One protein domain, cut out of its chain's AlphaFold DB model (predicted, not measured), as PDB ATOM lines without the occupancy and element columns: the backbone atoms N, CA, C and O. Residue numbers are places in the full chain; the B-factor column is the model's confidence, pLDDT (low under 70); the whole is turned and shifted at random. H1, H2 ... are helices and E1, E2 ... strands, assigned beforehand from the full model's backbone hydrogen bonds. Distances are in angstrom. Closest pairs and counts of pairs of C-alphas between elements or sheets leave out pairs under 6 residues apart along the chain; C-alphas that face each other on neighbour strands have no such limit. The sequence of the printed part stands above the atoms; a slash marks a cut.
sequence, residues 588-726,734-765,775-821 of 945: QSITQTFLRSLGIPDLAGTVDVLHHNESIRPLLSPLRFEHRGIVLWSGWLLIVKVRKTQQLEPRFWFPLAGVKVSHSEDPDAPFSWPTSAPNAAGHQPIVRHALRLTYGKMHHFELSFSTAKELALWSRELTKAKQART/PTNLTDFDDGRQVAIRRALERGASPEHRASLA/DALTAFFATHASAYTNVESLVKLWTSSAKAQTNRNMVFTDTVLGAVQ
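What this domain is: This is residues 588 to 726, 734 to 765 and 775 to 821 of the 945 residues of the protein "Dbl homology domain-containing protein" of Acaromyces ingoldii (UniProt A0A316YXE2). Look first for one strongly twisted sheet of seven strands that curls round the long helix H2 and folds back on itself, with E4 and E3 facing E1, E7, E6 and E5 across the hinge strand E2. H7 packs on this sheet and H8 touches H2, while H3 and H4 fold back on each other as an arm that reaches far from the body, its residues 742 to 747 sticking out. The printed part has 218 residues, with H1, then E1 to E7, then H2 to H8 along the chain. The sheet's order is E4 E3 E2 E1 E7 E6 E5, all antiparallel, and the class is mixed, helices and strands. The whole is compact, with a radius of gyration of the C-alphas of 19.7 A, and spans 65 by 53 by 32 A.

How they stand to each other: Start at E1, residues 603 to 612, which bends by 80 degrees at residue 606. E2, residues 626 to 633, is its antiparallel neighbour, with N 607 and O 628 2.9 A apart, within hydrogen-bond range. Beyond E2 comes E3, residues 636 to 642, with N 638 and O 631 at 2.9 A, and then the edge strand E4, residues 648 to 655, with N 639 and O 652 at 2.8 A. E1 to E4 form a meander, each strand the antiparallel neighbour of the one before. On the other side of E1 find E7, residues 699 to 704, with N 610 and O 702 at 2.9 A. Next comes E6, residues 690 to 695, with N 701 and O 693 at 2.8 A, and then the other edge strand, E5, residues 660 to 663, with N 692 and O 662 at 2.8 A; E5, E6 and E7 are a second meander. The sheet curls round H2, residues 708 to 723; the closest C-alphas of E2 and H2 are those of Trp 633 and Ala 721, 6.4 A apart. H8, residues 814 to 820, touches residues 709 to 713 of H2, closest at the C-alphas of Glu 710 and Ala 819, 5.8 A, opposite ways at a tilt of 36 degrees, only just steep. H7, residues 800 to 807, is on the sheet at a height of 9.6 A, slantwise to E2 at 44 degrees on the local plane. H5, residues 776 to 784, only grazes the sheet with residues 776 to 777. H1, residues 592 to 597, and H6, residues 791 to 794, are not on the sheet. H3, residues 741 to 753, and H4, residues 758 to 765, are close but not clearly touching, with the C-alphas of Leu 752 and Arg 761 7.7 A apart, at a shallow tilt of 11 degrees, opposite ways. Every O i to N i+4 pair is within hydrogen-bond range in H1, H2, H3, H4, H5 and H8; H7 has 2 of 4, and H6 is too short for such a pair.

Where its parts are: Find C-alpha 603 at (63.902, 5.184, -47.501); from there E1 runs 23.4 A. E2 is 21.6 A long, E4 19.0 A and E3 18.9 A. H2 begins at C-alpha 708 at (61.513, -1.111, -32.370) and is 22.1 A long; H3 is 17.4 A. H8 ends at C-alpha 820 at (66.502, -5.783, -39.957).

The domain as a whole: The two C-alphas farthest apart, those of Ser 757 and Gln 821, are 65.0 A apart. Residues 727 to 733 are not printed, leaving 14.3 A between C-alphas 726 and 734; residues 766 to 774 are not printed either, leaving 21.9 A between C-alphas 765 and 775. The links E1 to E2 and E5 to E6 are long. The mean pLDDT of the printed part is 77.1; look for values under 70 at, among others, residues 664 to 686, 738 to 765 and 785 to 793.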
ATOM      1  N   GLN A 588      48.621   6.912 -64.643       76.31
ATOM      2  CA  GLN A 588      48.390   8.206 -65.313       76.31
ATOM      3  C   GLN A 588      49.068   9.397 -64.605       76.31
ATOM      4  O   GLN A 588      49.485  10.337 -65.272       76.31
ATOM      5  N   SER A 589      49.238   9.327 -63.279       81.12
ATOM      6  CA  SER A 589      49.947  10.326 -62.468       81.12
ATOM      7  C   SER A 589      51.323   9.878 -61.946       81.12
ATOM      8  O   SER A 589      51.956  10.635 -61.222       81.12
ATOM      9  N   ILE A 590      51.786   8.657 -62.251       87.94
ATOM     10  CA  ILE A 590      53.129   8.171 -61.879       87.94
ATOM     11  C   ILE A 590      53.819   7.669 -63.142       87.94
ATOM     12  O   ILE A 590      53.563   6.564 -63.627       87.94
ATOM     13  N   THR A 591      54.733   8.489 -63.653       87.88
ATOM     14  CA  THR A 591      55.583   8.156 -64.797       87.88
ATOM     15  C   THR A 591      57.014   7.876 -64.348       87.88
ATOM     16  O   THR A 591      57.469   8.362 -63.313       87.88
ATOM     17  N   GLN A 592      57.757   7.137 -65.172       88.94
ATOM     18  CA  GLN A 592      59.196   6.912 -64.985       88.94
ATOM     19  C   GLN A 592      59.979   8.232 -64.895       88.94
ATOM     20  O   GLN A 592      60.879   8.370 -64.070       88.94
ATOM     21  N   THR A 593      59.602   9.225 -65.703       88.56
ATOM     22  CA  THR A 593      60.192  10.569 -65.689       88.56
ATOM     23  C   THR A 593      59.932  11.291 -64.368       88.56
ATOM     24  O   THR A 593      60.849  11.899 -63.825       88.56
ATOM     25  N   PHE A 594      58.716  11.180 -63.821       89.56
ATOM     26  CA  PHE A 594      58.376  11.764 -62.523       89.56
ATOM     27  C   PHE A 594      59.191  11.129 -61.388       89.56
ATOM     28  O   PHE A 594      59.851  11.852 -60.648       89.56
ATOM     29  N   LEU A 595      59.246   9.793 -61.303       90.62
ATOM     30  CA  LEU A 595      60.042   9.103 -60.274       90.62
ATOM     31  C   LEU A 595      61.535   9.466 -60.349       90.62
ATOM     32  O   LEU A 595      62.160   9.695 -59.321       90.62
ATOM     33  N   ARG A 596      62.088   9.614 -61.562       89.44
ATOM     34  CA  ARG A 596      63.461  10.105 -61.767       89.44
ATOM     35  C   ARG A 596      63.641  11.570 -61.341       89.44
ATOM     36  O   ARG A 596      64.710  11.912 -60.850       89.44
ATOM     37  N   SER A 597      62.619  12.420 -61.487       89.00
ATOM     38  CA  SER A 597      62.663  13.829 -61.050       89.00
ATOM     39  C   SER A 597      62.589  14.020 -59.530       89.00
ATOM     40  O   SER A 597      63.083  15.025 -59.031       89.00
ATOM     41  N   LEU A 598      62.061  13.037 -58.787       88.12
ATOM     42  CA  LEU A 598      62.139  13.000 -57.320       88.12
ATOM     43  C   LEU A 598      63.557  12.703 -56.801       88.12
ATOM     44  O   LEU A 598      63.828  12.862 -55.613       88.12
ATOM     45  N   GLY A 599      64.456  12.243 -57.676       89.44
ATOM     46  CA  GLY A 599      65.786  11.793 -57.295       89.44
ATOM     47  C   GLY A 599      65.755  10.513 -56.456       89.44
ATOM     48  O   GLY A 599      64.897   9.644 -56.623       89.44
ATOM     49  N   ILE A 600      66.740  10.393 -55.570       89.94
ATOM     50  CA  ILE A 600      66.983   9.198 -54.757       89.94
ATOM     51  C   ILE A 600      65.996   9.152 -53.577       89.94
ATOM     52  O   ILE A 600      65.859  10.161 -52.884       89.94
ATOM     53  N   PRO A 601      65.339   8.008 -53.303       91.12
ATOM     54  CA  PRO A 601      64.471   7.873 -52.141       91.12
ATOM     55  C   PRO A 601      65.272   7.901 -50.834       91.12
ATOM     56  O   PRO A 601      66.301   7.237 -50.701       91.12
ATOM     57  N   ASP A 602      64.746   8.621 -49.845       91.06
ATOM     58  CA  ASP A 602      65.254   8.657 -48.472       91.06
ATOM     59  C   ASP A 602      65.173   7.279 -47.795       91.06
ATOM     60  O   ASP A 602      66.042   6.920 -46.997       91.06
ATOM     61  N   LEU A 603      64.127   6.498 -48.102       92.44
ATOM     62  CA  LEU A 603      63.902   5.184 -47.501       92.44
ATOM     63  C   LEU A 603      63.092   4.255 -48.416       92.44
ATOM     64  O   LEU A 603      62.141   4.687 -49.066       92.44
ATOM     65  N   ALA A 604      63.430   2.963 -48.438       92.44
ATOM     66  CA  ALA A 604      62.660   1.936 -49.140       92.44
ATOM     67  C   ALA A 604      62.675   0.609 -48.363       92.44
ATOM     68  O   ALA A 604      63.733   0.165 -47.913       92.44
ATOM     69  N   GLY A 605      61.512  -0.034 -48.219       91.31
ATOM     70  CA  GLY A 605      61.393  -1.317 -47.523       91.31
ATOM     71  C   GLY A 605      59.979  -1.899 -47.498       91.31
ATOM     72  O   GLY A 605      59.114  -1.489 -48.269       91.31
ATOM     73  N   THR A 606      59.747  -2.882 -46.628       91.88
ATOM     74  CA  THR A 606      58.501  -3.668 -46.536       91.88
ATOM     75  C   THR A 606      57.844  -3.532 -45.169       91.88
ATOM     76  O   THR A 606      58.493  -3.797 -44.162       91.88
ATOM     77  N   VAL A 607      56.557  -3.191 -45.126       92.00
ATOM     78  CA  VAL A 607      55.821  -2.863 -43.894       92.00
ATOM     79  C   VAL A 607      54.436  -3.523 -43.926       92.00
ATOM     80  O   VAL A 607      53.859  -3.708 -45.002       92.00
ATOM     81  N   ASP A 608      53.887  -3.895 -42.767       91.88
ATOM     82  CA  ASP A 608      52.480  -4.304 -42.657       91.88
ATOM     83  C   ASP A 608      51.594  -3.052 -42.610       91.88
ATOM     84  O   ASP A 608      51.756  -2.218 -41.722       91.88
ATOM     85  N   VAL A 609      50.657  -2.911 -43.557       93.06
ATOM     86  CA  VAL A 609      49.845  -1.692 -43.736       93.06
ATOM     87  C   VAL A 609      48.348  -1.984 -43.627       93.06
ATOM     88  O   VAL A 609      47.809  -2.788 -44.390       93.06
ATOM     89  N   LEU A 610      47.648  -1.264 -42.753       91.00
ATOM     90  CA  LEU A 610      46.186  -1.196 -42.709       91.00
ATOM     91  C   LEU A 610      45.731   0.212 -43.116       91.00
ATOM     92  O   LEU A 610      45.823   1.150 -42.335       91.00
ATOM     93  N   HIS A 611      45.217   0.360 -44.340       90.06
ATOM     94  CA  HIS A 611      44.490   1.570 -44.743       90.06
ATOM     95  C   HIS A 611      43.011   1.446 -44.367       90.06
ATOM     96  O   HIS A 611      42.388   0.450 -44.758       90.06
ATOM     97  N   HIS A 612      42.449   2.472 -43.724       85.75
ATOM     98  CA  HIS A 612      41.011   2.647 -43.485       85.75
ATOM     99  C   HIS A 612      40.547   4.092 -43.739       85.75
ATOM    100  O   HIS A 612      41.346   5.027 -43.791       85.75
ATOM    101  N   ASN A 613      39.243   4.232 -43.983       82.25
ATOM    102  CA  ASN A 613      38.541   5.493 -44.233       82.25
ATOM    103  C   ASN A 613      37.054   5.262 -43.939       82.25
ATOM    104  O   ASN A 613      36.467   4.347 -44.516       82.25
ATOM    105  N   GLU A 614      36.439   6.087 -43.093       71.19
ATOM    106  CA  GLU A 614      35.066   5.900 -42.587       71.19
ATOM    107  C   GLU A 614      34.017   5.614 -43.676       71.19
ATOM    108  O   GLU A 614      33.126   4.791 -43.483       71.19
ATOM    109  N   SER A 615      34.134   6.273 -44.835       66.44
ATOM    110  CA  SER A 615      33.164   6.182 -45.937       66.44
ATOM    111  C   SER A 615      33.551   5.174 -47.024       66.44
ATOM    112  O   SER A 615      32.677   4.570 -47.639       66.44
ATOM    113  N   ILE A 616      34.849   4.999 -47.298       70.44
ATOM    114  CA  ILE A 616      35.347   4.162 -48.411       70.44
ATOM    115  C   ILE A 616      35.680   2.738 -47.941       70.44
ATOM    116  O   ILE A 616      35.571   1.774 -48.702       70.44
ATOM    117  N   ARG A 617      36.157   2.602 -46.701       69.81
ATOM    118  CA  ARG A 617      36.676   1.358 -46.125       69.81
ATOM    119  C   ARG A 617      36.620   1.428 -44.588       69.81
ATOM    120  O   ARG A 617      37.665   1.650 -43.963       69.81
ATOM    121  N   PRO A 618      35.433   1.250 -43.983       77.88
ATOM    122  CA  PRO A 618      35.298   1.165 -42.534       77.88
ATOM    123  C   PRO A 618      36.066  -0.042 -41.976       77.88
ATOM    124  O   PRO A 618      36.335  -1.019 -42.685       77.88
ATOM    125  N   LEU A 619      36.415   0.025 -40.692       81.88
ATOM    126  CA  LEU A 619      37.112  -1.046 -39.987       81.88
ATOM    127  C   LEU A 619      36.177  -2.245 -39.767       81.88
ATOM    128  O   LEU A 619      35.051  -2.100 -39.297       81.88
ATOM    129  N   LEU A 620      36.655  -3.443 -40.113       79.19
ATOM    130  CA  LEU A 620      35.909  -4.700 -40.028       79.19
ATOM    131  C   LEU A 620      36.759  -5.759 -39.327       79.19
ATOM    132  O   LEU A 620      37.948  -5.891 -39.617       79.19
ATOM    133  N   SER A 621      36.143  -6.544 -38.441       78.06
ATOM    134  CA  SER A 621      36.832  -7.624 -37.732       78.06
ATOM    135  C   SER A 621      36.957  -8.892 -38.596       78.06
ATOM    136  O   SER A 621      35.999  -9.264 -39.283       78.06
ATOM    137  N   PRO A 622      38.101  -9.602 -38.575       80.31
ATOM    138  CA  PRO A 622      39.376  -9.189 -37.987       80.31
ATOM    139  C   PRO A 622      40.090  -8.155 -38.869       80.31
ATOM    140  O   PRO A 622      40.043  -8.260 -40.100       80.31
ATOM    141  N   LEU A 623      40.818  -7.225 -38.245       83.94
ATOM    142  CA  LEU A 623      41.664  -6.252 -38.935       83.94
ATOM    143  C   LEU A 623      42.729  -6.988 -39.753       83.94
ATOM    144  O   LEU A 623      43.490  -7.794 -39.217       83.94
ATOM    145  N   ARG A 624      42.781  -6.728 -41.062       84.75
ATOM    146  CA  ARG A 624      43.711  -7.400 -41.984       84.75
ATOM    147  C   ARG A 624      44.766  -6.417 -42.447       84.75
ATOM    148  O   ARG A 624      44.482  -5.563 -43.285       84.75
ATOM    149  N   PHE A 625      45.977  -6.567 -41.927       89.75
ATOM    150  CA  PHE A 625      47.115  -5.825 -42.444       89.75
ATOM    151  C   PHE A 625      47.544  -6.441 -43.779       89.75
ATOM    152  O   PHE A 625      47.607  -7.662 -43.951       89.75
ATOM    153  N   GLU A 626      47.819  -5.588 -44.755       90.56
ATOM    154  CA  GLU A 626      48.375  -5.984 -46.036       90.56
ATOM    155  C   GLU A 626      49.877  -5.723 -46.017       90.56
ATOM    156  O   GLU A 626      50.301  -4.577 -45.891       90.56
ATOM    157  N   HIS A 627      50.695  -6.758 -46.195       92.56
ATOM    158  CA  HIS A 627      52.124  -6.542 -46.372       92.56
ATOM    159  C   HIS A 627      52.374  -5.811 -47.708       92.56
ATOM    160  O   HIS A 627      51.839  -6.184 -48.767       92.56
ATOM    161  N   ARG A 628      53.119  -4.704 -47.649       94.25
ATOM    162  CA  ARG A 628      53.335  -3.759 -48.755       94.25
ATOM    163  C   ARG A 628      54.788  -3.312 -48.808       94.25
ATOM    164  O   ARG A 628      55.475  -3.288 -47.794       94.25
ATOM    165  N   GLY A 629      55.234  -2.924 -49.998       94.00
ATOM    166  CA  GLY A 629      56.429  -2.100 -50.126       94.00
ATOM    167  C   GLY A 629      56.064  -0.640 -49.864       94.00
ATOM    168  O   GLY A 629      54.988  -0.192 -50.268       94.00
ATOM    169  N   ILE A 630      56.950   0.104 -49.214       95.00
ATOM    170  CA  ILE A 630      56.858   1.557 -49.062       95.00
ATOM    171  C   ILE A 630      58.163   2.160 -49.580       95.00
ATOM    172  O   ILE A 630      59.246   1.644 -49.296       95.00
ATOM    173  N   VAL A 631      58.045   3.243 -50.345       95.31
ATOM    174  CA  VAL A 631      59.159   4.084 -50.784       95.31
ATOM    175  C   VAL A 631      58.856   5.530 -50.395       95.31
ATOM    176  O   VAL A 631      57.734   6.014 -50.562       95.31
ATOM    177  N   LEU A 632      59.861   6.193 -49.838       93.94
ATOM    178  CA  LEU A 632      59.802   7.524 -49.255       93.94
ATOM    179  C   LEU A 632      60.802   8.435 -49.968       93.94
ATOM    180  O   LEU A 632      61.981   8.100 -50.056       93.94
ATOM    181  N   TRP A 633      60.339   9.601 -50.401       93.00
ATOM    182  CA  TRP A 633      61.169  10.716 -50.850       93.00
ATOM    183  C   TRP A 633      60.886  11.941 -49.977       93.00
ATOM    184  O   TRP A 633      59.824  12.052 -49.358       93.00
ATOM    185  N   SER A 634      61.812  12.894 -49.967       90.56
ATOM    186  CA  SER A 634      61.636  14.196 -49.325       90.56
ATOM    187  C   SER A 634      60.386  14.902 -49.869       90.56
ATOM    188  O   SER A 634      60.355  15.363 -51.006       90.56
ATOM    189  N   GLY A 635      59.331  14.952 -49.053       88.38
ATOM    190  CA  GLY A 635      58.024  15.516 -49.390       88.38
ATOM    191  C   GLY A 635      56.967  14.556 -49.967       88.38
ATOM    192  O   GLY A 635      55.811  14.972 -50.044       88.38
ATOM    193  N   TRP A 636      57.274  13.298 -50.322       91.88
ATOM    194  CA  TRP A 636      56.322  12.400 -51.016       91.88
ATOM    195  C   TRP A 636      56.438  10.920 -50.615       91.88
ATOM    196  O   TRP A 636      57.533  10.397 -50.406       91.88
ATOM    197  N   LEU A 637      55.296  10.226 -50.541       94.44
ATOM    198  CA  LEU A 637      55.206   8.808 -50.178       94.44
ATOM    199  C   LEU A 637      54.560   7.980 -51.296       94.44
ATOM    200  O   LEU A 637      53.551   8.384 -51.874       94.44
ATOM    201  N   LEU A 638      55.085   6.772 -51.513       95.31
ATOM    202  CA  LEU A 638      54.524   5.757 -52.401       95.31
ATOM    203  C   LEU A 638      54.401   4.409 -51.671       95.31
ATOM    204  O   LEU A 638      55.390   3.839 -51.211       95.31
ATOM    205  N   ILE A 639      53.190   3.858 -51.623       95.81
ATOM    206  CA  ILE A 639      52.894   2.513 -51.117       95.81
ATOM    207  C   ILE A 639      52.583   1.606 -52.313       95.81
ATOM    208  O   ILE A 639      51.652   1.865 -53.084       95.81
ATOM    209  N   VAL A 640      53.344   0.520 -52.453       95.75
ATOM    210  CA  VAL A 640      53.273  -0.437 -53.568       95.75
ATOM    211  C   VAL A 640      52.899  -1.838 -53.102       95.75
ATOM    212  O   VAL A 640      53.235  -2.290 -52.004       95.75
ATOM    213  N   LYS A 641      52.245  -2.590 -53.985       95.12
ATOM    214  CA  LYS A 641      52.124  -4.039 -53.869       95.12
ATOM    215  C   LYS A 641      53.204  -4.696 -54.727       95.12
ATOM    216  O   LYS A 641      53.199  -4.592 -55.950       95.12
ATOM    217  N   VAL A 642      54.124  -5.393 -54.070       92.56
ATOM    218  CA  VAL A 642      55.203  -6.137 -54.729       92.56
ATOM    219  C   VAL A 642      54.614  -7.378 -55.410       92.56
ATOM    220  O   VAL A 642      53.929  -8.182 -54.771       92.56
ATOM    221  N   ARG A 643      54.857  -7.558 -56.712       91.19
ATOM    222  CA  ARG A 643      54.476  -8.773 -57.449       91.19
ATOM    223  C   ARG A 643      55.591  -9.822 -57.399       91.19
ATOM    224  O   ARG A 643      56.769  -9.503 -57.266       91.19
ATOM    225  N   LYS A 644      55.232 -11.093 -57.633       85.81
ATOM    226  CA  LYS A 644      56.200 -12.200 -57.830       85.81
ATOM    227  C   LYS A 644      57.167 -11.965 -59.006       85.81
ATOM    228  O   LYS A 644      58.209 -12.599 -59.061       85.81
ATOM    229  N   THR A 645      56.819 -11.066 -59.928       85.38
ATOM    230  CA  THR A 645      57.627 -10.623 -61.077       85.38
ATOM    231  C   THR A 645      58.594  -9.479 -60.745       85.38
ATOM    232  O   THR A 645      59.150  -8.880 -61.660       85.38
ATOM    233  N   GLN A 646      58.756  -9.121 -59.464       86.69
ATOM    234  CA  GLN A 646      59.536  -7.967 -58.980       86.69
ATOM    235  C   GLN A 646      59.033  -6.590 -59.452       86.69
ATOM    236  O   GLN A 646      59.627  -5.571 -59.111       86.69
ATOM    237  N   GLN A 647      57.908  -6.546 -60.173       91.06
ATOM    238  CA  GLN A 647      57.177  -5.317 -60.471       91.06
ATOM    239  C   GLN A 647      56.491  -4.780 -59.207       91.06
ATOM    240  O   GLN A 647      55.993  -5.547 -58.374       91.06
ATOM    241  N   LEU A 648      56.460  -3.459 -59.079       94.19
ATOM    242  CA  LEU A 648      55.903  -2.708 -57.962       94.19
ATOM    243  C   LEU A 648      54.629  -2.006 -58.448       94.19
ATOM    244  O   LEU A 648      54.691  -0.999 -59.146       94.19
ATOM    245  N   GLU A 649      53.471  -2.557 -58.096       94.69
ATOM    246  CA  GLU A 649      52.148  -2.032 -58.459       94.69
ATOM    247  C   GLU A 649      51.782  -0.868 -57.514       94.69
ATOM    248  O   GLU A 649      51.594  -1.131 -56.319       94.69
ATOM    249  N   PRO A 650      51.659   0.396 -57.973       94.75
ATOM    250  CA  PRO A 650      51.242   1.507 -57.114       94.75
ATOM    251  C   PRO A 650      49.866   1.264 -56.492       94.75
ATOM    252  O   PRO A 650      48.924   0.857 -57.175       94.75
ATOM    253  N   ARG A 651      49.734   1.513 -55.185       93.31
ATOM    254  CA  ARG A 651      48.472   1.353 -54.445       93.31
ATOM    255  C   ARG A 651      48.010   2.641 -53.778       93.31
ATOM    256  O   ARG A 651      46.844   2.992 -53.934       93.31
ATOM    257  N   PHE A 652      48.907   3.358 -53.110       92.31
ATOM    258  CA  PHE A 652      48.626   4.685 -52.559       92.31
ATOM    259  C   PHE A 652      49.820   5.600 -52.790       92.31
ATOM    260  O   PHE A 652      50.957   5.145 -52.696       92.31
ATOM    261  N   TRP A 653      49.574   6.869 -53.086       93.06
ATOM    262  CA  TRP A 653      50.617   7.883 -53.180       93.06
ATOM    263  C   TRP A 653      50.059   9.255 -52.827       93.06
ATOM    264  O   TRP A 653      48.915   9.557 -53.172       93.06
ATOM    265  N   PHE A 654      50.845  10.053 -52.107       91.50
ATOM    266  CA  PHE A 654      50.436  11.366 -51.610       91.50
ATOM    267  C   PHE A 654      51.639  12.196 -51.117       91.50
ATOM    268  O   PHE A 654      52.649  11.627 -50.688       91.50
ATOM    269  N   PRO A 655      51.552  13.540 -51.147       90.62
ATOM    270  CA  PRO A 655      52.534  14.402 -50.497       90.62
ATOM    271  C   PRO A 655      52.481  14.277 -48.968       90.62
ATOM    272  O   PRO A 655      51.420  14.114 -48.370       90.62
ATOM    273  N   LEU A 656      53.637  14.429 -48.318       89.56
ATOM    274  CA  LEU A 656      53.777  14.448 -46.855       89.56
ATOM    275  C   LEU A 656      53.340  15.785 -46.229       89.56
ATOM    276  O   LEU A 656      53.187  15.889 -45.009       89.56
ATOM    277  N   ALA A 657      53.128  16.813 -47.054       83.06
ATOM    278  CA  ALA A 657      52.563  18.086 -46.632       83.06
ATOM    279  C   ALA A 657      51.168  17.871 -46.015       83.06
ATOM    280  O   ALA A 657      50.279  17.300 -46.637       83.06
ATOM    281  N   GLY A 658      50.984  18.312 -44.768       76.62
ATOM    282  CA  GLY A 658      49.729  18.142 -44.024       76.62
ATOM    283  C   GLY A 658      49.532  16.783 -43.336       76.62
ATOM    284  O   GLY A 658      48.656  16.685 -42.480       76.62
ATOM    285  N   VAL A 659      50.358  15.762 -43.613       87.56
ATOM    286  CA  VAL A 659      50.235  14.440 -42.965       87.56
ATOM    287  C   VAL A 659      50.478  14.550 -41.458       87.56
ATOM    288  O   VAL A 659      51.539  15.011 -41.021       87.56
ATOM    289  N   LYS A 660      49.523  14.098 -40.640       86.75
ATOM    290  CA  LYS A 660      49.730  13.890 -39.197       86.75
ATOM    291  C   LYS A 660      50.391  12.527 -38.967       86.75
ATOM    292  O   LYS A 660      50.093  11.571 -39.680       86.75
ATOM    293  N   VAL A 661      51.278  12.462 -37.978       87.44
ATOM    294  CA  VAL A 661      52.008  11.251 -37.571       87.44
ATOM    295  C   VAL A 661      51.754  11.030 -36.082       87.44
ATOM    296  O   VAL A 661      51.712  12.011 -35.338       87.44
ATOM    297  N   SER A 662      51.560   9.779 -35.664       82.75
ATOM    298  CA  SER A 662      51.352   9.384 -34.258       82.75
ATOM    299  C   SER A 662      51.968   8.004 -34.008       82.75
ATOM    300  O   SER A 662      51.971   7.172 -34.921       82.75
ATOM    301  N   HIS A 663      52.485   7.741 -32.809       76.88
ATOM    302  CA  HIS A 663      53.281   6.547 -32.502       76.88
ATOM    303  C   HIS A 663      52.566   5.631 -31.504       76.88
ATOM    304  O   HIS A 663      51.855   6.099 -30.626       76.88
ATOM    305  N   SER A 664      52.789   4.314 -31.571       67.31
ATOM    306  CA  SER A 664      52.219   3.349 -30.609       67.31
ATOM    307  C   SER A 664      52.777   3.439 -29.185       67.31
ATOM    308  O   SER A 664      52.439   2.606 -28.349       67.31
ATOM    309  N   GLU A 665      53.687   4.380 -28.945       63.09
ATOM    310  CA  GLU A 665      54.332   4.645 -27.656       63.09
ATOM    311  C   GLU A 665      53.770   5.915 -26.987       63.09
ATOM    312  O   GLU A 665      54.003   6.123 -25.798       63.09
ATOM    313  N   ASP A 666      52.982   6.728 -27.708       63.69
ATOM    314  CA  ASP A 666      52.232   7.839 -27.115       63.69
ATOM    315  C   ASP A 666      51.060   7.257 -26.281       63.69
ATOM    316  O   ASP A 666      50.367   6.355 -26.759       63.69
ATOM    317  N   PRO A 667      50.784   7.727 -25.047       57.25
ATOM    318  CA  PRO A 667      49.736   7.139 -24.200       57.25
ATOM    319  C   PRO A 667      48.327   7.329 -24.785       57.25
ATOM    320  O   PRO A 667      47.493   6.428 -24.693       57.25
ATOM    321  N   ASP A 668      48.099   8.461 -25.453       58.69
ATOM    322  CA  ASP A 668      46.852   8.807 -26.147       58.69
ATOM    323  C   ASP A 668      46.751   8.173 -27.555       58.69
ATOM    324  O   ASP A 668      45.887   8.538 -28.357       58.69
ATOM    325  N   ALA A 669      47.656   7.250 -27.908       60.78
ATOM    326  CA  ALA A 669      47.684   6.646 -29.233       60.78
ATOM    327  C   ALA A 669      46.512   5.677 -29.469       60.78
ATOM    328  O   ALA A 669      46.241   4.820 -28.627       60.78
ATOM    329  N   PRO A 670      45.927   5.650 -30.682       60.56
ATOM    330  CA  PRO A 670      44.831   4.743 -31.058       60.56
ATOM    331  C   PRO A 670      45.250   3.262 -31.196       60.56
ATOM    332  O   PRO A 670      44.517   2.437 -31.739       60.56
ATOM    333  N   PHE A 671      46.454   2.922 -30.729       59.50
ATOM    334  CA  PHE A 671      47.020   1.575 -30.688       59.50
ATOM    335  C   PHE A 671      46.928   0.927 -29.297       59.50
ATOM    336  O   PHE A 671      47.179  -0.275 -29.179       59.50
ATOM    337  N   SER A 672      46.613   1.695 -28.250       58.97
ATOM    338  CA  SER A 672      46.429   1.199 -26.884       58.97
ATOM    339  C   SER A 672      45.008   0.656 -26.664       58.97
ATOM    340  O   SER A 672      44.096   0.876 -27.463       58.97
ATOM    341  N   TRP A 673      44.806  -0.092 -25.575       54.69
ATOM    342  CA  TRP A 673      43.449  -0.346 -25.085       54.69
ATOM    343  C   TRP A 673      42.887   0.937 -24.454       54.69
ATOM    344  O   TRP A 673      43.614   1.575 -23.690       54.69
ATOM    345  N   PRO A 674      41.600   1.276 -24.664       58.62
ATOM    346  CA  PRO A 674      40.950   2.341 -23.907       58.62
ATOM    347  C   PRO A 674      41.105   2.105 -22.399       58.62
ATOM    348  O   PRO A 674      40.928   0.980 -21.929       58.62
ATOM    349  N   THR A 675      41.362   3.160 -21.623       56.72
ATOM    350  CA  THR A 675      41.595   3.087 -20.163       56.72
ATOM    351  C   THR A 675      40.416   2.482 -19.381       56.72
ATOM    352  O   THR A 675      40.572   2.049 -18.243       56.72
ATOM    353  N   SER A 676      39.232   2.429 -19.995       52.66
ATOM    354  CA  SER A 676      38.001   1.812 -19.486       52.66
ATOM    355  C   SER A 676      37.852   0.310 -19.792       52.66
ATOM    356  O   SER A 676      36.904  -0.313 -19.314       52.66
ATOM    357  N   ALA A 677      38.742  -0.290 -20.589       56.75
ATOM    358  CA  ALA A 677      38.650  -1.695 -20.986       56.75
ATOM    359  C   ALA A 677      39.096  -2.648 -19.854       56.75
ATOM    360  O   ALA A 677      40.104  -2.387 -19.193       56.75
ATOM    361  N   PRO A 678      38.444  -3.814 -19.666       51.34
ATOM    362  CA  PRO A 678      38.799  -4.762 -18.599       51.34
ATOM    363  C   PRO A 678      40.217  -5.345 -18.740       51.34
ATOM    364  O   PRO A 678      40.795  -5.803 -17.760       51.34
ATOM    365  N   ASN A 679      40.793  -5.284 -19.946       53.09
ATOM    366  CA  ASN A 679      42.138  -5.768 -20.260       53.09
ATOM    367  C   ASN A 679      43.223  -4.672 -20.148       53.09
ATOM    368  O   ASN A 679      44.377  -4.927 -20.484       53.09
ATOM    369  N   ALA A 680      42.893  -3.458 -19.678       53.88
ATOM    370  CA  ALA A 680      43.827  -2.324 -19.597       53.88
ATOM    371  C   ALA A 680      44.966  -2.499 -18.561       53.88
ATOM    372  O   ALA A 680      45.874  -1.666 -18.487       53.88
ATOM    373  N   ALA A 681      44.960  -3.591 -17.787       44.94
ATOM    374  CA  ALA A 681      45.971  -3.958 -16.794       44.94
ATOM    375  C   ALA A 681      47.335  -4.338 -17.422       44.94
ATOM    376  O   ALA A 681      47.787  -5.479 -17.341       44.94
ATOM    377  N   GLY A 682      48.005  -3.365 -18.046       52.53
ATOM    378  CA  GLY A 682      49.354  -3.526 -18.596       52.53
ATOM    379  C   GLY A 682      49.835  -2.441 -19.565       52.53
ATOM    380  O   GLY A 682      51.008  -2.474 -19.920       52.53
ATOM    381  N   HIS A 683      48.975  -1.508 -20.006       53.50
ATOM    382  CA  HIS A 683      49.295  -0.431 -20.974       53.50
ATOM    383  C   HIS A 683      49.936  -0.872 -22.313       53.50
ATOM    384  O   HIS A 683      50.357  -0.025 -23.097       53.50
ATOM    385  N   GLN A 684      50.020  -2.172 -22.621       57.69
ATOM    386  CA  GLN A 684      50.689  -2.620 -23.844       57.69
ATOM    387  C   GLN A 684      49.828  -2.349 -25.089       57.69
ATOM    388  O   GLN A 684      48.643  -2.699 -25.085       57.69
ATOM    389  N   PRO A 685      50.407  -1.784 -26.168       63.59
ATOM    390  CA  PRO A 685      49.678  -1.538 -27.403       63.59
ATOM    391  C   PRO A 685      49.296  -2.854 -28.087       63.59
ATOM    392  O   PRO A 685      50.081  -3.806 -28.150       63.59
ATOM    393  N   ILE A 686      48.081  -2.878 -28.632       69.50
ATOM    394  CA  ILE A 686      47.451  -4.020 -29.309       69.50
ATOM    395  C   ILE A 686      48.242  -4.388 -30.573       69.50
ATOM    396  O   ILE A 686      48.397  -5.564 -30.900       69.50
ATOM    397  N   VAL A 687      48.798  -3.379 -31.250       74.12
ATOM    398  CA  VAL A 687      49.777  -3.539 -32.328       74.12
ATOM    399  C   VAL A 687      51.103  -2.952 -31.849       74.12
ATOM    400  O   VAL A 687      51.256  -1.736 -31.751       74.12
ATOM    401  N   ARG A 688      52.066  -3.821 -31.523       74.56
ATOM    402  CA  ARG A 688      53.422  -3.405 -31.126       74.56
ATOM    403  C   ARG A 688      54.187  -2.827 -32.319       74.56
ATOM    404  O   ARG A 688      53.980  -3.253 -33.454       74.56
ATOM    405  N   HIS A 689      55.097  -1.897 -32.025       85.31
ATOM    406  CA  HIS A 689      55.918  -1.179 -33.003       85.31
ATOM    407  C   HIS A 689      55.077  -0.595 -34.156       85.31
ATOM    408  O   HIS A 689      55.276  -0.957 -35.318       85.31
ATOM    409  N   ALA A 690      54.101   0.263 -33.843       86.25
ATOM    410  CA  ALA A 690      53.197   0.834 -34.838       86.25
ATOM    411  C   ALA A 690      53.290   2.363 -34.952       86.25
ATOM    412  O   ALA A 690      53.681   3.075 -34.024       86.25
ATOM    413  N   LEU A 691      52.949   2.865 -36.137       89.94
ATOM    414  CA  LEU A 691      52.964   4.279 -36.497       89.94
ATOM    415  C   LEU A 691      51.768   4.564 -37.397       89.94
ATOM    416  O   LEU A 691      51.567   3.881 -38.400       89.94
ATOM    417  N   ARG A 692      50.993   5.595 -37.070       89.50
ATOM    418  CA  ARG A 692      49.902   6.072 -37.916       89.50
ATOM    419  C   ARG A 692      50.380   7.193 -38.828       89.50
ATOM    420  O   ARG A 692      51.013   8.140 -38.363       89.50
ATOM    421  N   LEU A 693      49.977   7.136 -40.095       91.50
ATOM    422  CA  LEU A 693      49.924   8.291 -40.990       91.50
ATOM    423  C   LEU A 693      48.458   8.663 -41.241       91.50
ATOM    424  O   LEU A 693      47.688   7.830 -41.711       91.50
ATOM    425  N   THR A 694      48.081   9.913 -40.973       88.31
ATOM    426  CA  THR A 694      46.758  10.455 -41.334       88.31
ATOM    427  C   THR A 694      46.920  11.537 -42.394       88.31
ATOM    428  O   THR A 694      47.589  12.545 -42.149       88.31
ATOM    429  N   TYR A 695      46.289  11.341 -43.550       86.62
ATOM    430  CA  TYR A 695      46.194  12.307 -44.642       86.62
ATOM    431  C   TYR A 695      44.772  12.888 -44.707       86.62
ATOM    432  O   TYR A 695      43.784  12.163 -44.557       86.62
ATOM    433  N   GLY A 696      44.667  14.203 -44.918       79.62
ATOM    434  CA  GLY A 696      43.386  14.913 -44.896       79.62
ATOM    435  C   GLY A 696      42.664  14.759 -43.551       79.62
ATOM    436  O   GLY A 696      43.279  14.844 -42.484       79.62
ATOM    437  N   LYS A 697      41.346  14.524 -43.610       70.75
ATOM    438  CA  LYS A 697      40.519  14.152 -42.445       70.75
ATOM    439  C   LYS A 697      40.071  12.687 -42.439       70.75
ATOM    440  O   LYS A 697      39.582  12.242 -41.413       70.75
ATOM    441  N   MET A 698      40.184  11.976 -43.565       76.19
ATOM    442  CA  MET A 698      39.483  10.699 -43.768       76.19
ATOM    443  C   MET A 698      40.394   9.508 -44.091       76.19
ATOM    444  O   MET A 698      39.898   8.388 -44.170       76.19
ATOM    445  N   HIS A 699      41.690   9.712 -44.346       85.38
ATOM    446  CA  HIS A 699      42.591   8.642 -44.782       85.38
ATOM    447  C   HIS A 699      43.623   8.310 -43.709       85.38
ATOM    448  O   HIS A 699      44.570   9.068 -43.492       85.38
ATOM    449  N   HIS A 700      43.468   7.146 -43.084       88.75
ATOM    450  CA  HIS A 700      44.362   6.651 -42.043       88.75
ATOM    451  C   HIS A 700      45.109   5.409 -42.535       88.75
ATOM    452  O   HIS A 700      44.520   4.497 -43.123       88.75
ATOM    453  N   PHE A 701      46.414   5.374 -42.285       91.44
ATOM    454  CA  PHE A 701      47.297   4.254 -42.589       91.44
ATOM    455  C   PHE A 701      48.023   3.845 -41.315       91.44
ATOM    456  O   PHE A 701      48.925   4.551 -40.860       91.44
ATOM    457  N   GLU A 702      47.654   2.694 -40.768       90.44
ATOM    458  CA  GLU A 702      48.399   2.078 -39.677       90.44
ATOM    459  C   GLU A 702      49.555   1.271 -40.267       90.44
ATOM    460  O   GLU A 702      49.341   0.375 -41.089       90.44
ATOM    461  N   LEU A 703      50.777   1.590 -39.852       92.25
ATOM    462  CA  LEU A 703      52.002   0.883 -40.208       92.25
ATOM    463  C   LEU A 703      52.454   0.048 -39.008       92.25
ATOM    464  O   LEU A 703      52.530   0.578 -37.904       92.25
ATOM    465  N   SER A 704      52.772  -1.231 -39.213       89.81
ATOM    466  CA  SER A 704      53.339  -2.115 -38.186       89.81
ATOM    467  C   SER A 704      54.689  -2.676 -38.635       89.81
ATOM    468  O   SER A 704      54.838  -3.169 -39.759       89.81
ATOM    469  N   PHE A 705      55.673  -2.578 -37.739       89.44
ATOM    470  CA  PHE A 705      57.072  -2.921 -37.975       89.44
ATOM    471  C   PHE A 705      57.498  -4.165 -37.187       89.44
ATOM    472  O   PHE A 705      56.920  -4.527 -36.162       89.44
ATOM    473  N   SER A 706      58.548  -4.830 -37.661       84.75
ATOM    474  CA  SER A 706      59.043  -6.079 -37.074       84.75
ATOM    475  C   SER A 706      59.822  -5.833 -35.778       84.75
ATOM    476  O   SER A 706      59.809  -6.678 -34.887       84.75
ATOM    477  N   THR A 707      60.480  -4.674 -35.648       86.38
ATOM    478  CA  THR A 707      61.289  -4.308 -34.473       86.38
ATOM    479  C   THR A 707      61.117  -2.836 -34.083       86.38
ATOM    480  O   THR A 707      60.805  -1.988 -34.920       86.38
ATOM    481  N   ALA A 708      61.419  -2.501 -32.824       85.44
ATOM    482  CA  ALA A 708      61.513  -1.111 -32.370       85.44
ATOM    483  C   ALA A 708      62.594  -0.308 -33.126       85.44
ATOM    484  O   ALA A 708      62.408   0.876 -33.397       85.44
ATOM    485  N   LYS A 709      63.700  -0.956 -33.537       87.44
ATOM    486  CA  LYS A 709      64.748  -0.333 -34.371       87.44
ATOM    487  C   LYS A 709      64.196   0.092 -35.735       87.44
ATOM    488  O   LYS A 709      64.521   1.174 -36.218       87.44
ATOM    489  N   GLU A 710      63.346  -0.742 -36.335       88.81
ATOM    490  CA  GLU A 710      62.662  -0.448 -37.594       88.81
ATOM    491  C   GLU A 710      61.648   0.700 -37.427       88.81
ATOM    492  O   GLU A 710      61.712   1.661 -38.193       88.81
ATOM    493  N   LEU A 711      60.800   0.678 -36.384       89.25
ATOM    494  CA  LEU A 711      59.889   1.792 -36.058       89.25
ATOM    495  C   LEU A 711      60.642   3.122 -35.892       89.25
ATOM    496  O   LEU A 711      60.270   4.120 -36.508       89.25
ATOM    497  N   ALA A 712      61.706   3.145 -35.084       89.88
ATOM    498  CA  ALA A 712      62.485   4.353 -34.821       89.88
ATOM    499  C   ALA A 712      63.137   4.912 -36.100       89.88
ATOM    500  O   ALA A 712      63.178   6.129 -36.297       89.88
ATOM    501  N   LEU A 713      63.599   4.033 -36.997       91.19
ATOM    502  CA  LEU A 713      64.170   4.418 -38.285       91.19
ATOM    503  C   LEU A 713      63.105   5.024 -39.211       91.19
ATOM    504  O   LEU A 713      63.291   6.143 -39.688       91.19
ATOM    505  N   TRP A 714      61.974   4.338 -39.421       92.12
ATOM    506  CA  TRP A 714      60.877   4.866 -40.243       92.12
ATOM    507  C   TRP A 714      60.326   6.179 -39.677       92.12
ATOM    508  O   TRP A 714      60.142   7.126 -40.436       92.12
ATOM    509  N   SER A 715      60.138   6.277 -38.356       90.75
ATOM    510  CA  SER A 715      59.727   7.506 -37.661       90.75
ATOM    511  C   SER A 715      60.665   8.683 -37.957       90.75
ATOM    512  O   SER A 715      60.213   9.758 -38.371       90.75
ATOM    513  N   ARG A 716      61.983   8.469 -37.821       91.31
ATOM    514  CA  ARG A 716      63.004   9.492 -38.076       91.31
ATOM    515  C   ARG A 716      63.004   9.948 -39.534       91.31
ATOM    516  O   ARG A 716      62.960  11.151 -39.783       91.31
ATOM    517  N   GLU A 717      63.030   9.019 -40.491       92.19
ATOM    518  CA  GLU A 717      63.083   9.386 -41.910       92.19
ATOM    519  C   GLU A 717      61.763   9.992 -42.410       92.19
ATOM    520  O   GLU A 717      61.811  10.953 -43.169       92.19
ATOM    521  N   LEU A 718      60.594   9.532 -41.939       91.56
ATOM    522  CA  LEU A 718      59.297  10.169 -42.231       91.56
ATOM    523  C   LEU A 718      59.244  11.604 -41.689       91.56
ATOM    524  O   LEU A 718      58.801  12.519 -42.386       91.56
ATOM    525  N   THR A 719      59.735  11.817 -40.466       90.06
ATOM    526  CA  THR A 719      59.812  13.150 -39.854       90.06
ATOM    527  C   THR A 719      60.760  14.061 -40.634       90.06
ATOM    528  O   THR A 719      60.383  15.183 -40.968       90.06
ATOM    529  N   LYS A 720      61.945  13.565 -41.014       90.81
ATOM    530  CA  LYS A 720      62.915  14.266 -41.870       90.81
ATOM    531  C   LYS A 720      62.333  14.597 -43.249       90.81
ATOM    532  O   LYS A 720      62.377  15.754 -43.652       90.81
ATOM    533  N   ALA A 721      61.718  13.635 -43.934       89.94
ATOM    534  CA  ALA A 721      61.109  13.823 -45.253       89.94
ATOM    535  C   ALA A 721      59.907  14.787 -45.232       89.94
ATOM    536  O   ALA A 721      59.627  15.437 -46.235       89.94
ATOM    537  N   LYS A 722      59.216  14.926 -44.092       86.81
ATOM    538  CA  LYS A 722      58.180  15.949 -43.862       86.81
ATOM    539  C   LYS A 722      58.762  17.323 -43.485       86.81
ATOM    540  O   LYS A 722      58.172  18.347 -43.821       86.81
ATOM    541  N   GLN A 723      59.894  17.362 -42.778       83.31
ATOM    542  CA  GLN A 723      60.611  18.598 -42.424       83.31
ATOM    543  C   GLN A 723      61.435  19.173 -43.583       83.31
ATOM    544  O   GLN A 723      61.719  20.374 -43.577       83.31
ATOM    545  N   ALA A 724      61.765  18.355 -44.586       73.12
ATOM    546  CA  ALA A 724      62.293  18.762 -45.881       73.12
ATOM    547  C   ALA A 724      61.257  19.613 -46.637       73.12
ATOM    548  O   ALA A 724      60.572  19.157 -47.554       73.12
ATOM    549  N   ARG A 725      61.118  20.876 -46.210       55.03
ATOM    550  CA  ARG A 725      60.300  21.891 -46.879       55.03
ATOM    551  C   ARG A 725      60.672  21.939 -48.354       55.03
ATOM    552  O   ARG A 725      61.858  21.933 -48.681       55.03
ATOM    553  N   THR A 726      59.657  22.070 -49.201       54.62
ATOM    554  CA  THR A 726      59.739  22.213 -50.660       54.62
ATOM    555  C   THR A 726      60.645  23.381 -51.057       54.62
ATOM    556  O   THR A 726      60.194  24.511 -51.239       54.62
ATOM    557  N   PRO A 734      51.654  14.453 -57.161       86.56
ATOM    558  CA  PRO A 734      50.432  13.720 -57.429       86.56
ATOM    559  C   PRO A 734      49.957  12.997 -56.167       86.56
ATOM    560  O   PRO A 734      50.755  12.488 -55.372       86.56
ATOM    561  N   THR A 735      48.639  12.884 -56.032       87.62
ATOM    562  CA  THR A 735      47.966  12.063 -55.023       87.62
ATOM    563  C   THR A 735      46.923  11.168 -55.691       87.62
ATOM    564  O   THR A 735      46.356  11.548 -56.718       87.62
ATOM    565  N   ASN A 736      46.665   9.982 -55.136       88.31
ATOM    566  CA  ASN A 736      45.446   9.213 -55.430       88.31
ATOM    567  C   ASN A 736      44.450   9.184 -54.263       88.31
ATOM    568  O   ASN A 736      43.431   8.497 -54.343       88.31
ATOM    569  N   LEU A 737      44.724   9.938 -53.197       83.50
ATOM    570  CA  LEU A 737      43.800  10.152 -52.092       83.50
ATOM    571  C   LEU A 737      42.934  11.373 -52.408       83.50
ATOM    572  O   LEU A 737      43.308  12.512 -52.131       83.50
ATOM    573  N   THR A 738      41.789  11.125 -53.043       67.00
ATOM    574  CA  THR A 738      40.751  12.137 -53.252       67.00
ATOM    575  C   THR A 738      39.892  12.246 -51.995       67.00
ATOM    576  O   THR A 738      39.060  11.368 -51.747       67.00
ATOM    577  N   ASP A 739      40.050  13.322 -51.225       57.22
ATOM    578  CA  ASP A 739      39.097  13.646 -50.163       57.22
ATOM    579  C   ASP A 739      37.706  13.861 -50.795       57.22
ATOM    580  O   ASP A 739      37.485  14.784 -51.580       57.22
ATOM    581  N   PHE A 740      36.739  13.002 -50.449       47.19
ATOM    582  CA  PHE A 740      35.360  13.068 -50.971       47.19
ATOM    583  C   PHE A 740      34.627  14.368 -50.586       47.19
ATOM    584  O   PHE A 740      33.553  14.667 -51.117       47.19
ATOM    585  N   ASP A 741      35.215  15.152 -49.682       47.00
ATOM    586  CA  ASP A 741      34.699  16.435 -49.231       47.00
ATOM    587  C   ASP A 741      34.687  17.500 -50.341       47.00
ATOM    588  O   ASP A 741      33.840  18.380 -50.295       47.00
ATOM    589  N   ASP A 742      35.484  17.388 -51.412       49.50
ATOM    590  CA  ASP A 742      35.304  18.262 -52.588       49.50
ATOM    591  C   ASP A 742      33.924  18.040 -53.234       49.50
ATOM    592  O   ASP A 742      33.199  18.985 -53.546       49.50
ATOM    593  N   GLY A 743      33.494  16.780 -53.363       45.91
ATOM    594  CA  GLY A 743      32.156  16.444 -53.853       45.91
ATOM    595  C   GLY A 743      31.051  16.920 -52.906       45.91
ATOM    596  O   GLY A 743      30.038  17.466 -53.356       45.91
ATOM    597  N   ARG A 744      31.256  16.757 -51.592       47.41
ATOM    598  CA  ARG A 744      30.275  17.111 -50.553       47.41
ATOM    599  C   ARG A 744      30.179  18.626 -50.344       47.41
ATOM    600  O   ARG A 744      29.076  19.166 -50.405       47.41
ATOM    601  N   GLN A 745      31.297  19.339 -50.224       46.56
ATOM    602  CA  GLN A 745      31.329  20.801 -50.161       46.56
ATOM    603  C   GLN A 745      30.856  21.455 -51.459       46.56
ATOM    604  O   GLN A 745      30.124  22.437 -51.376       46.56
ATOM    605  N   VAL A 746      31.187  20.941 -52.650       49.47
ATOM    606  CA  VAL A 746      30.623  21.488 -53.901       49.47
ATOM    607  C   VAL A 746      29.116  21.225 -53.990       49.47
ATOM    608  O   VAL A 746      28.389  22.087 -54.481       49.47
ATOM    609  N   ALA A 747      28.606  20.102 -53.472       51.12
ATOM    610  CA  ALA A 747      27.163  19.877 -53.355       51.12
ATOM    611  C   ALA A 747      26.496  20.851 -52.363       51.12
ATOM    612  O   ALA A 747      25.489  21.466 -52.710       51.12
ATOM    613  N   ILE A 748      27.084  21.063 -51.178       52.34
ATOM    614  CA  ILE A 748      26.598  22.011 -50.159       52.34
ATOM    615  C   ILE A 748      26.654  23.455 -50.679       52.34
ATOM    616  O   ILE A 748      25.683  24.197 -50.540       52.34
ATOM    617  N   ARG A 749      27.742  23.851 -51.350       52.53
ATOM    618  CA  ARG A 749      27.920  25.185 -51.946       52.53
ATOM    619  C   ARG A 749      26.899  25.425 -53.063       52.53
ATOM    620  O   ARG A 749      26.183  26.420 -53.012       52.53
ATOM    621  N   ARG A 750      26.690  24.443 -53.953       53.34
ATOM    622  CA  ARG A 750      25.607  24.463 -54.958       53.34
ATOM    623  C   ARG A 750      24.202  24.463 -54.342       53.34
ATOM    624  O   ARG A 750      23.291  25.026 -54.939       53.34
ATOM    625  N   ALA A 751      23.993  23.853 -53.174       53.22
ATOM    626  CA  ALA A 751      22.713  23.901 -52.456       53.22
ATOM    627  C   ALA A 751      22.472  25.267 -51.780       53.22
ATOM    628  O   ALA A 751      21.343  25.765 -51.778       53.22
ATOM    629  N   LEU A 752      23.530  25.913 -51.273       53.53
ATOM    630  CA  LEU A 752      23.492  27.301 -50.807       53.53
ATOM    631  C   LEU A 752      23.152  28.261 -51.957       53.53
ATOM    632  O   LEU A 752      22.218  29.053 -51.810       53.53
ATOM    633  N   GLU A 753      23.858  28.142 -53.087       53.59
ATOM    634  CA  GLU A 753      23.674  28.926 -54.322       53.59
ATOM    635  C   GLU A 753      22.268  28.765 -54.922       53.59
ATOM    636  O   GLU A 753      21.685  29.732 -55.405       53.59
ATOM    637  N   ARG A 754      21.684  27.561 -54.850       56.91
ATOM    638  CA  ARG A 754      20.320  27.264 -55.331       56.91
ATOM    639  C   ARG A 754      19.202  27.680 -54.365       56.91
ATOM    640  O   ARG A 754      18.052  27.318 -54.591       56.91
ATOM    641  N   GLY A 755      19.512  28.430 -53.306       49.59
ATOM    642  CA  GLY A 755      18.500  29.034 -52.435       49.59
ATOM    643  C   GLY A 755      17.717  28.041 -51.571       49.59
ATOM    644  O   GLY A 755      16.537  28.266 -51.316       49.59
ATOM    645  N   ALA A 756      18.345  26.947 -51.122       56.84
ATOM    646  CA  ALA A 756      17.695  25.970 -50.243       56.84
ATOM    647  C   ALA A 756      17.106  26.610 -48.963       56.84
ATOM    648  O   ALA A 756      17.711  27.512 -48.377       56.84
ATOM    649  N   SER A 757      15.942  26.099 -48.528       59.34
ATOM    650  CA  SER A 757      15.195  26.560 -47.343       59.34
ATOM    651  C   SER A 757      16.081  26.669 -46.088       59.34
ATOM    652  O   SER A 757      16.954  25.814 -45.903       59.34
ATOM    653  N   PRO A 758      15.843  27.647 -45.183       55.84
ATOM    654  CA  PRO A 758      16.515  27.726 -43.884       55.84
ATOM    655  C   PRO A 758      16.488  26.410 -43.096       55.84
ATOM    656  O   PRO A 758      17.482  26.066 -42.468       55.84
ATOM    657  N   GLU A 759      15.406  25.637 -43.188       54.72
ATOM    658  CA  GLU A 759      15.257  24.340 -42.512       54.72
ATOM    659  C   GLU A 759      16.152  23.258 -43.134       54.72
ATOM    660  O   GLU A 759      16.780  22.482 -42.421       54.72
ATOM    661  N   HIS A 760      16.295  23.245 -44.465       53.72
ATOM    662  CA  HIS A 760      17.247  22.366 -45.155       53.72
ATOM    663  C   HIS A 760      18.701  22.764 -44.862       53.72
ATOM    664  O   HIS A 760      19.555  21.898 -44.689       53.72
ATOM    665  N   ARG A 761      18.984  24.070 -44.765       53.25
ATOM    666  CA  ARG A 761      20.296  24.584 -44.343       53.25
ATOM    667  C   ARG A 761      20.602  24.203 -42.893       53.25
ATOM    668  O   ARG A 761      21.720  23.787 -42.621       53.25
ATOM    669  N   ALA A 762      19.616  24.277 -41.997       53.12
ATOM    670  CA  ALA A 762      19.745  23.822 -40.617       53.12
ATOM    671  C   ALA A 762      19.976  22.305 -40.538       53.12
ATOM    672  O   ALA A 762      20.899  21.886 -39.854       53.12
ATOM    673  N   SER A 763      19.222  21.489 -41.283       53.22
ATOM    674  CA  SER A 763      19.400  20.027 -41.296       53.22
ATOM    675  C   SER A 763      20.782  19.612 -41.818       53.22
ATOM    676  O   SER A 763      21.440  18.785 -41.198       53.22
ATOM    677  N   LEU A 764      21.263  20.232 -42.905       49.81
ATOM    678  CA  LEU A 764      22.613  19.993 -43.438       49.81
ATOM    679  C   LEU A 764      23.722  20.507 -42.506       49.81
ATOM    680  O   LEU A 764      24.806  19.933 -42.478       49.81
ATOM    681  N   ALA A 765      23.470  21.571 -41.737       46.44
ATOM    682  CA  ALA A 765      24.395  22.046 -40.710       46.44
ATOM    683  C   ALA A 765      24.397  21.142 -39.465       46.44
ATOM    684  O   ALA A 765      25.441  20.972 -38.847       46.44
ATOM    685  N   ASP A 775      38.362   8.038 -31.878       74.38
ATOM    686  CA  ASP A 775      39.062   7.633 -33.098       74.38
ATOM    687  C   ASP A 775      38.587   6.273 -33.612       74.38
ATOM    688  O   ASP A 775      38.506   5.320 -32.838       74.38
ATOM    689  N   ALA A 776      38.310   6.159 -34.913       77.12
ATOM    690  CA  ALA A 776      37.660   4.977 -35.476       77.12
ATOM    691  C   ALA A 776      38.353   3.650 -35.100       77.12
ATOM    692  O   ALA A 776      37.673   2.634 -34.936       77.12
ATOM    693  N   LEU A 777      39.682   3.646 -34.914       79.06
ATOM    694  CA  LEU A 777      40.424   2.472 -34.454       79.06
ATOM    695  C   LEU A 777      40.278   2.238 -32.939       79.06
ATOM    696  O   LEU A 777      40.022   1.105 -32.529       79.06
ATOM    697  N   THR A 778      40.344   3.289 -32.120       76.81
ATOM    698  CA  THR A 778      40.045   3.236 -30.677       76.81
ATOM    699  C   THR A 778      38.613   2.757 -30.418       76.81
ATOM    700  O   THR A 778      38.405   1.844 -29.621       76.81
ATOM    701  N   ALA A 779      37.625   3.298 -31.137       76.19
ATOM    702  CA  ALA A 779      36.221   2.897 -31.064       76.19
ATOM    703  C   ALA A 779      36.006   1.449 -31.541       76.19
ATOM    704  O   ALA A 779      35.241   0.693 -30.931       76.19
ATOM    705  N   PHE A 780      36.729   1.018 -32.584       80.31
ATOM    706  CA  PHE A 780      36.753  -0.380 -33.008       80.31
ATOM    707  C   PHE A 780      37.294  -1.286 -31.893       80.31
ATOM    708  O   PHE A 780      36.634  -2.268 -31.544       80.31
ATOM    709  N   PHE A 781      38.441  -0.963 -31.285       77.88
ATOM    710  CA  PHE A 781      39.007  -1.760 -30.194       77.88
ATOM    711  C   PHE A 781      38.119  -1.757 -28.942       77.88
ATOM    712  O   PHE A 781      37.899  -2.824 -28.372       77.88
ATOM    713  N   ALA A 782      37.527  -0.618 -28.568       74.50
ATOM    714  CA  ALA A 782      36.550  -0.512 -27.481       74.50
ATOM    715  C   ALA A 782      35.360  -1.464 -27.686       74.50
ATOM    716  O   ALA A 782      35.013  -2.235 -26.792       74.50
ATOM    717  N   THR A 783      34.790  -1.470 -28.897       77.06
ATOM    718  CA  THR A 783      33.655  -2.331 -29.278       77.06
ATOM    719  C   THR A 783      34.000  -3.824 -29.200       77.06
ATOM    720  O   THR A 783      33.140  -4.646 -28.892       77.06
ATOM    721  N   HIS A 784      35.257  -4.190 -29.466       74.44
ATOM    722  CA  HIS A 784      35.698  -5.585 -29.544       74.44
ATOM    723  C   HIS A 784      36.391  -6.105 -28.268       74.44
ATOM    724  O   HIS A 784      36.614  -7.314 -28.159       74.44
ATOM    725  N   ALA A 785      36.688  -5.239 -27.289       67.06
ATOM    726  CA  ALA A 785      37.446  -5.559 -26.072       67.06
ATOM    727  C   ALA A 785      36.824  -6.657 -25.190       67.06
ATOM    728  O   ALA A 785      37.539  -7.346 -24.466       67.06
ATOM    729  N   SER A 786      35.499  -6.822 -25.243       62.28
ATOM    730  CA  SER A 786      34.751  -7.845 -24.501       62.28
ATOM    731  C   SER A 786      34.508  -9.136 -25.293       62.28
ATOM    732  O   SER A 786      34.196 -10.165 -24.698       62.28
ATOM    733  N   ALA A 787      34.635  -9.096 -26.623       61.38
ATOM    734  CA  ALA A 787      34.240 -10.188 -27.512       61.38
ATOM    735  C   ALA A 787      35.387 -11.158 -27.858       61.38
ATOM    736  O   ALA A 787      35.126 -12.259 -28.343       61.38
ATOM    737  N   TYR A 788      36.643 -10.767 -27.620       58.75
ATOM    738  CA  TYR A 788      37.825 -11.539 -28.011       58.75
ATOM    739  C   TYR A 788      38.887 -11.555 -26.907       58.75
ATOM    740  O   TYR A 788      39.410 -10.517 -26.512       58.75
ATOM    741  N   THR A 789      39.252 -12.754 -26.447       59.22
ATOM    742  CA  THR A 789      40.268 -12.972 -25.401       59.22
ATOM    743  C   THR A 789      41.701 -13.089 -25.933       59.22
ATOM    744  O   THR A 789      42.641 -13.030 -25.146       59.22
ATOM    745  N   ASN A 790      41.895 -13.236 -27.251       64.44
ATOM    746  CA  ASN A 790      43.213 -13.263 -27.892       64.44
ATOM    747  C   ASN A 790      43.307 -12.206 -29.009       64.44
ATOM    748  O   ASN A 790      42.556 -12.252 -29.987       64.44
ATOM    749  N   VAL A 791      44.280 -11.297 -28.901       63.22
ATOM    750  CA  VAL A 791      44.572 -10.235 -29.883       63.22
ATOM    751  C   VAL A 791      44.865 -10.782 -31.289       63.22
ATOM    752  O   VAL A 791      44.446 -10.175 -32.272       63.22
ATOM    753  N   GLU A 792      45.485 -11.959 -31.419       63.06
ATOM    754  CA  GLU A 792      45.786 -12.603 -32.714       63.06
ATOM    755  C   GLU A 792      44.522 -12.947 -33.522       63.06
ATOM    756  O   GLU A 792      44.550 -13.070 -34.749       63.06
ATOM    757  N   SER A 793      43.385 -13.101 -32.837       66.31
ATOM    758  CA  SER A 793      42.093 -13.331 -33.485       66.31
ATOM    759  C   SER A 793      41.429 -12.038 -33.976       66.31
ATOM    760  O   SER A 793      40.636 -12.103 -34.916       66.31
ATOM    761  N   LEU A 794      41.812 -10.879 -33.417       72.69
ATOM    762  CA  LEU A 794      41.392  -9.540 -33.846       72.69
ATOM    763  C   LEU A 794      42.285  -8.951 -34.940       72.69
ATOM    764  O   LEU A 794      41.767  -8.317 -35.858       72.69
ATOM    765  N   VAL A 795      43.605  -9.139 -34.855       80.00
ATOM    766  CA  VAL A 795      44.585  -8.519 -35.760       80.00
ATOM    767  C   VAL A 795      45.350  -9.587 -36.533       80.00
ATOM    768  O   VAL A 795      46.166 -10.323 -35.986       80.00
ATOM    769  N   LYS A 796      45.122  -9.641 -37.847       82.12
ATOM    770  CA  LYS A 796      45.806 -10.558 -38.766       82.12
ATOM    771  C   LYS A 796      46.950  -9.840 -39.475       82.12
ATOM    772  O   LYS A 796      46.766  -9.254 -40.545       82.12
ATOM    773  N   LEU A 797      48.121  -9.906 -38.842       80.62
ATOM    774  CA  LEU A 797      49.424  -9.593 -39.436       80.62
ATOM    775  C   LEU A 797      49.885 -10.723 -40.374       80.62
ATOM    776  O   LEU A 797      49.341 -11.831 -40.358       80.62
ATOM    777  N   TRP A 798      50.903 -10.459 -41.198       82.12
ATOM    778  CA  TRP A 798      51.479 -11.484 -42.077       82.12
ATOM    779  C   TRP A 798      52.502 -12.356 -41.339       82.12
ATOM    780  O   TRP A 798      53.354 -11.851 -40.609       82.12
ATOM    781  N   THR A 799      52.464 -13.671 -41.572       82.44
ATOM    782  CA  THR A 799      53.458 -14.604 -41.013       82.44
ATOM    783  C   THR A 799      54.836 -14.374 -41.637       82.44
ATOM    784  O   THR A 799      54.944 -14.007 -42.809       82.44
ATOM    785  N   SER A 800      55.913 -14.640 -40.892       77.88
ATOM    786  CA  SER A 800      57.294 -14.390 -41.344       77.88
ATOM    787  C   SER A 800      57.635 -15.091 -42.667       77.88
ATOM    788  O   SER A 800      58.306 -14.512 -43.518       77.88
ATOM    789  N   SER A 801      57.096 -16.295 -42.893       78.00
ATOM    790  CA  SER A 801      57.220 -17.028 -44.164       78.00
ATOM    791  C   SER A 801      56.519 -16.313 -45.333       78.00
ATOM    792  O   SER A 801      57.088 -16.172 -46.416       78.00
ATOM    793  N   ALA A 802      55.317 -15.765 -45.110       78.06
ATOM    794  CA  ALA A 802      54.601 -14.984 -46.120       78.06
ATOM    795  C   ALA A 802      55.277 -13.626 -46.406       78.06
ATOM    796  O   ALA A 802      55.290 -13.174 -47.555       78.06
ATOM    797  N   LYS A 803      55.883 -12.996 -45.386       84.44
ATOM    798  CA  LYS A 803      56.704 -11.780 -45.536       84.44
ATOM    799  C   LYS A 803      57.962 -12.048 -46.366       84.44
ATOM    800  O   LYS A 803      58.218 -11.328 -47.326       84.44
ATOM    801  N   ALA A 804      58.692 -13.132 -46.088       82.38
ATOM    802  CA  ALA A 804      59.972 -13.451 -46.732       82.38
ATOM    803  C   ALA A 804      59.934 -13.419 -48.276       82.38
ATOM    804  O   ALA A 804      60.851 -12.885 -48.905       82.38
ATOM    805  N   GLN A 805      58.861 -13.920 -48.903       79.81
ATOM    806  CA  GLN A 805      58.708 -13.876 -50.363       79.81
ATOM    807  C   GLN A 805      58.464 -12.455 -50.900       79.81
ATOM    808  O   GLN A 805      58.896 -12.143 -52.010       79.81
ATOM    809  N   THR A 806      57.796 -11.583 -50.147       84.06
ATOM    810  CA  THR A 806      57.632 -10.164 -50.506       84.06
ATOM    811  C   THR A 806      58.961  -9.431 -50.356       84.06
ATOM    812  O   THR A 806      59.406  -8.783 -51.303       84.06
ATOM    813  N   ASN A 807      59.653  -9.631 -49.231       85.50
ATOM    814  CA  ASN A 807      60.962  -9.040 -48.947       85.50
ATOM    815  C   ASN A 807      61.982  -9.421 -50.031       85.50
ATOM    816  O   ASN A 807      62.678  -8.556 -50.546       85.50
ATOM    817  N   ARG A 808      62.016 -10.687 -50.473       83.62
ATOM    818  CA  ARG A 808      62.905 -11.138 -51.561       83.62
ATOM    819  C   ARG A 808      62.686 -10.410 -52.900       83.62
ATOM    820  O   ARG A 808      63.587 -10.416 -53.733       83.62
ATOM    821  N   ASN A 809      61.512  -9.819 -53.127       86.56
ATOM    822  CA  ASN A 809      61.175  -9.124 -54.374       86.56
ATOM    823  C   ASN A 809      61.153  -7.587 -54.245       86.56
ATOM    824  O   ASN A 809      61.142  -6.905 -55.272       86.56
ATOM    825  N   MET A 810      61.167  -7.046 -53.022       87.88
ATOM    826  CA  MET A 810      61.264  -5.608 -52.756       87.88
ATOM    827  C   MET A 810      62.712  -5.107 -52.900       87.88
ATOM    828  O   MET A 810      63.667  -5.874 -52.785       87.88
ATOM    829  N   VAL A 811      62.868  -3.807 -53.148       85.31
ATOM    830  CA  VAL A 811      64.161  -3.110 -53.104       85.31
ATOM    831  C   VAL A 811      64.281  -2.406 -51.753       85.31
ATOM    832  O   VAL A 811      63.355  -1.704 -51.349       85.31
ATOM    833  N   PHE A 812      65.401  -2.596 -51.058       83.88
ATOM    834  CA  PHE A 812      65.683  -1.977 -49.761       83.88
ATOM    835  C   PHE A 812      66.827  -0.969 -49.874       83.88
ATOM    836  O   PHE A 812      67.702  -1.124 -50.726       83.88
ATOM    837  N   THR A 813      66.855   0.013 -48.975       79.75
ATOM    838  CA  THR A 813      68.075   0.778 -48.677       79.75
ATOM    839  C   THR A 813      68.905   0.074 -47.599       79.75
ATOM    840  O   THR A 813      68.358  -0.607 -46.725       79.75
ATOM    841  N   ASP A 814      70.227   0.275 -47.618       73.06
ATOM    842  CA  ASP A 814      71.172  -0.338 -46.666       73.06
ATOM    843  C   ASP A 814      70.793  -0.067 -45.199       73.06
ATOM    844  O   ASP A 814      70.943  -0.930 -44.334       73.06
ATOM    845  N   THR A 815      70.224   1.111 -44.923       77.38
ATOM    846  CA  THR A 815      69.719   1.519 -43.606       77.38
ATOM    847  C   THR A 815      68.635   0.579 -43.072       77.38
ATOM    848  O   THR A 815      68.644   0.261 -41.884       77.38
ATOM    849  N   VAL A 816      67.720   0.106 -43.929       80.25
ATOM    850  CA  VAL A 816      66.686  -0.868 -43.532       80.25
ATOM    851  C   VAL A 816      67.292  -2.257 -43.376       80.25
ATOM    852  O   VAL A 816      66.970  -2.943 -42.411       80.25
ATOM    853  N   LEU A 817      68.204  -2.660 -44.267       76.75
ATOM    854  CA  LEU A 817      68.885  -3.956 -44.163       76.75
ATOM    855  C   LEU A 817      69.636  -4.082 -42.827       76.75
ATOM    856  O   LEU A 817      69.415  -5.049 -42.101       76.75
ATOM    857  N   GLY A 818      70.413  -3.064 -42.442       76.88
ATOM    858  CA  GLY A 818      71.103  -3.022 -41.150       76.88
ATOM    859  C   GLY A 818      70.161  -3.003 -39.938       76.88
ATOM    860  O   GLY A 818      70.446  -3.651 -38.932       76.88
ATOM    861  N   ALA A 819      69.008  -2.328 -40.028       76.44
ATOM    862  CA  ALA A 819      67.999  -2.345 -38.964       76.44
ATOM    863  C   ALA A 819      67.315  -3.718 -38.811       76.44
ATOM    864  O   ALA A 819      67.044  -4.143 -37.688       76.44
ATOM    865  N   VAL A 820      67.081  -4.427 -39.922       70.12
ATOM    866  CA  VAL A 820      66.502  -5.783 -39.957       70.12
ATOM    867  C   VAL A 820      67.507  -6.853 -39.507       70.12
ATOM    868  O   VAL A 820      67.109  -7.827 -38.880       70.12
ATOM    869  N   GLN A 821      68.804  -6.675 -39.776       69.75
ATOM    870  CA  GLN A 821      69.876  -7.601 -39.366       69.75
ATOM    871  C   GLN A 821      70.373  -7.376 -37.920       69.75
ATOM    872  O   GLN A 821      71.300  -8.044 -37.468       69.75
TER     873      GLN A 821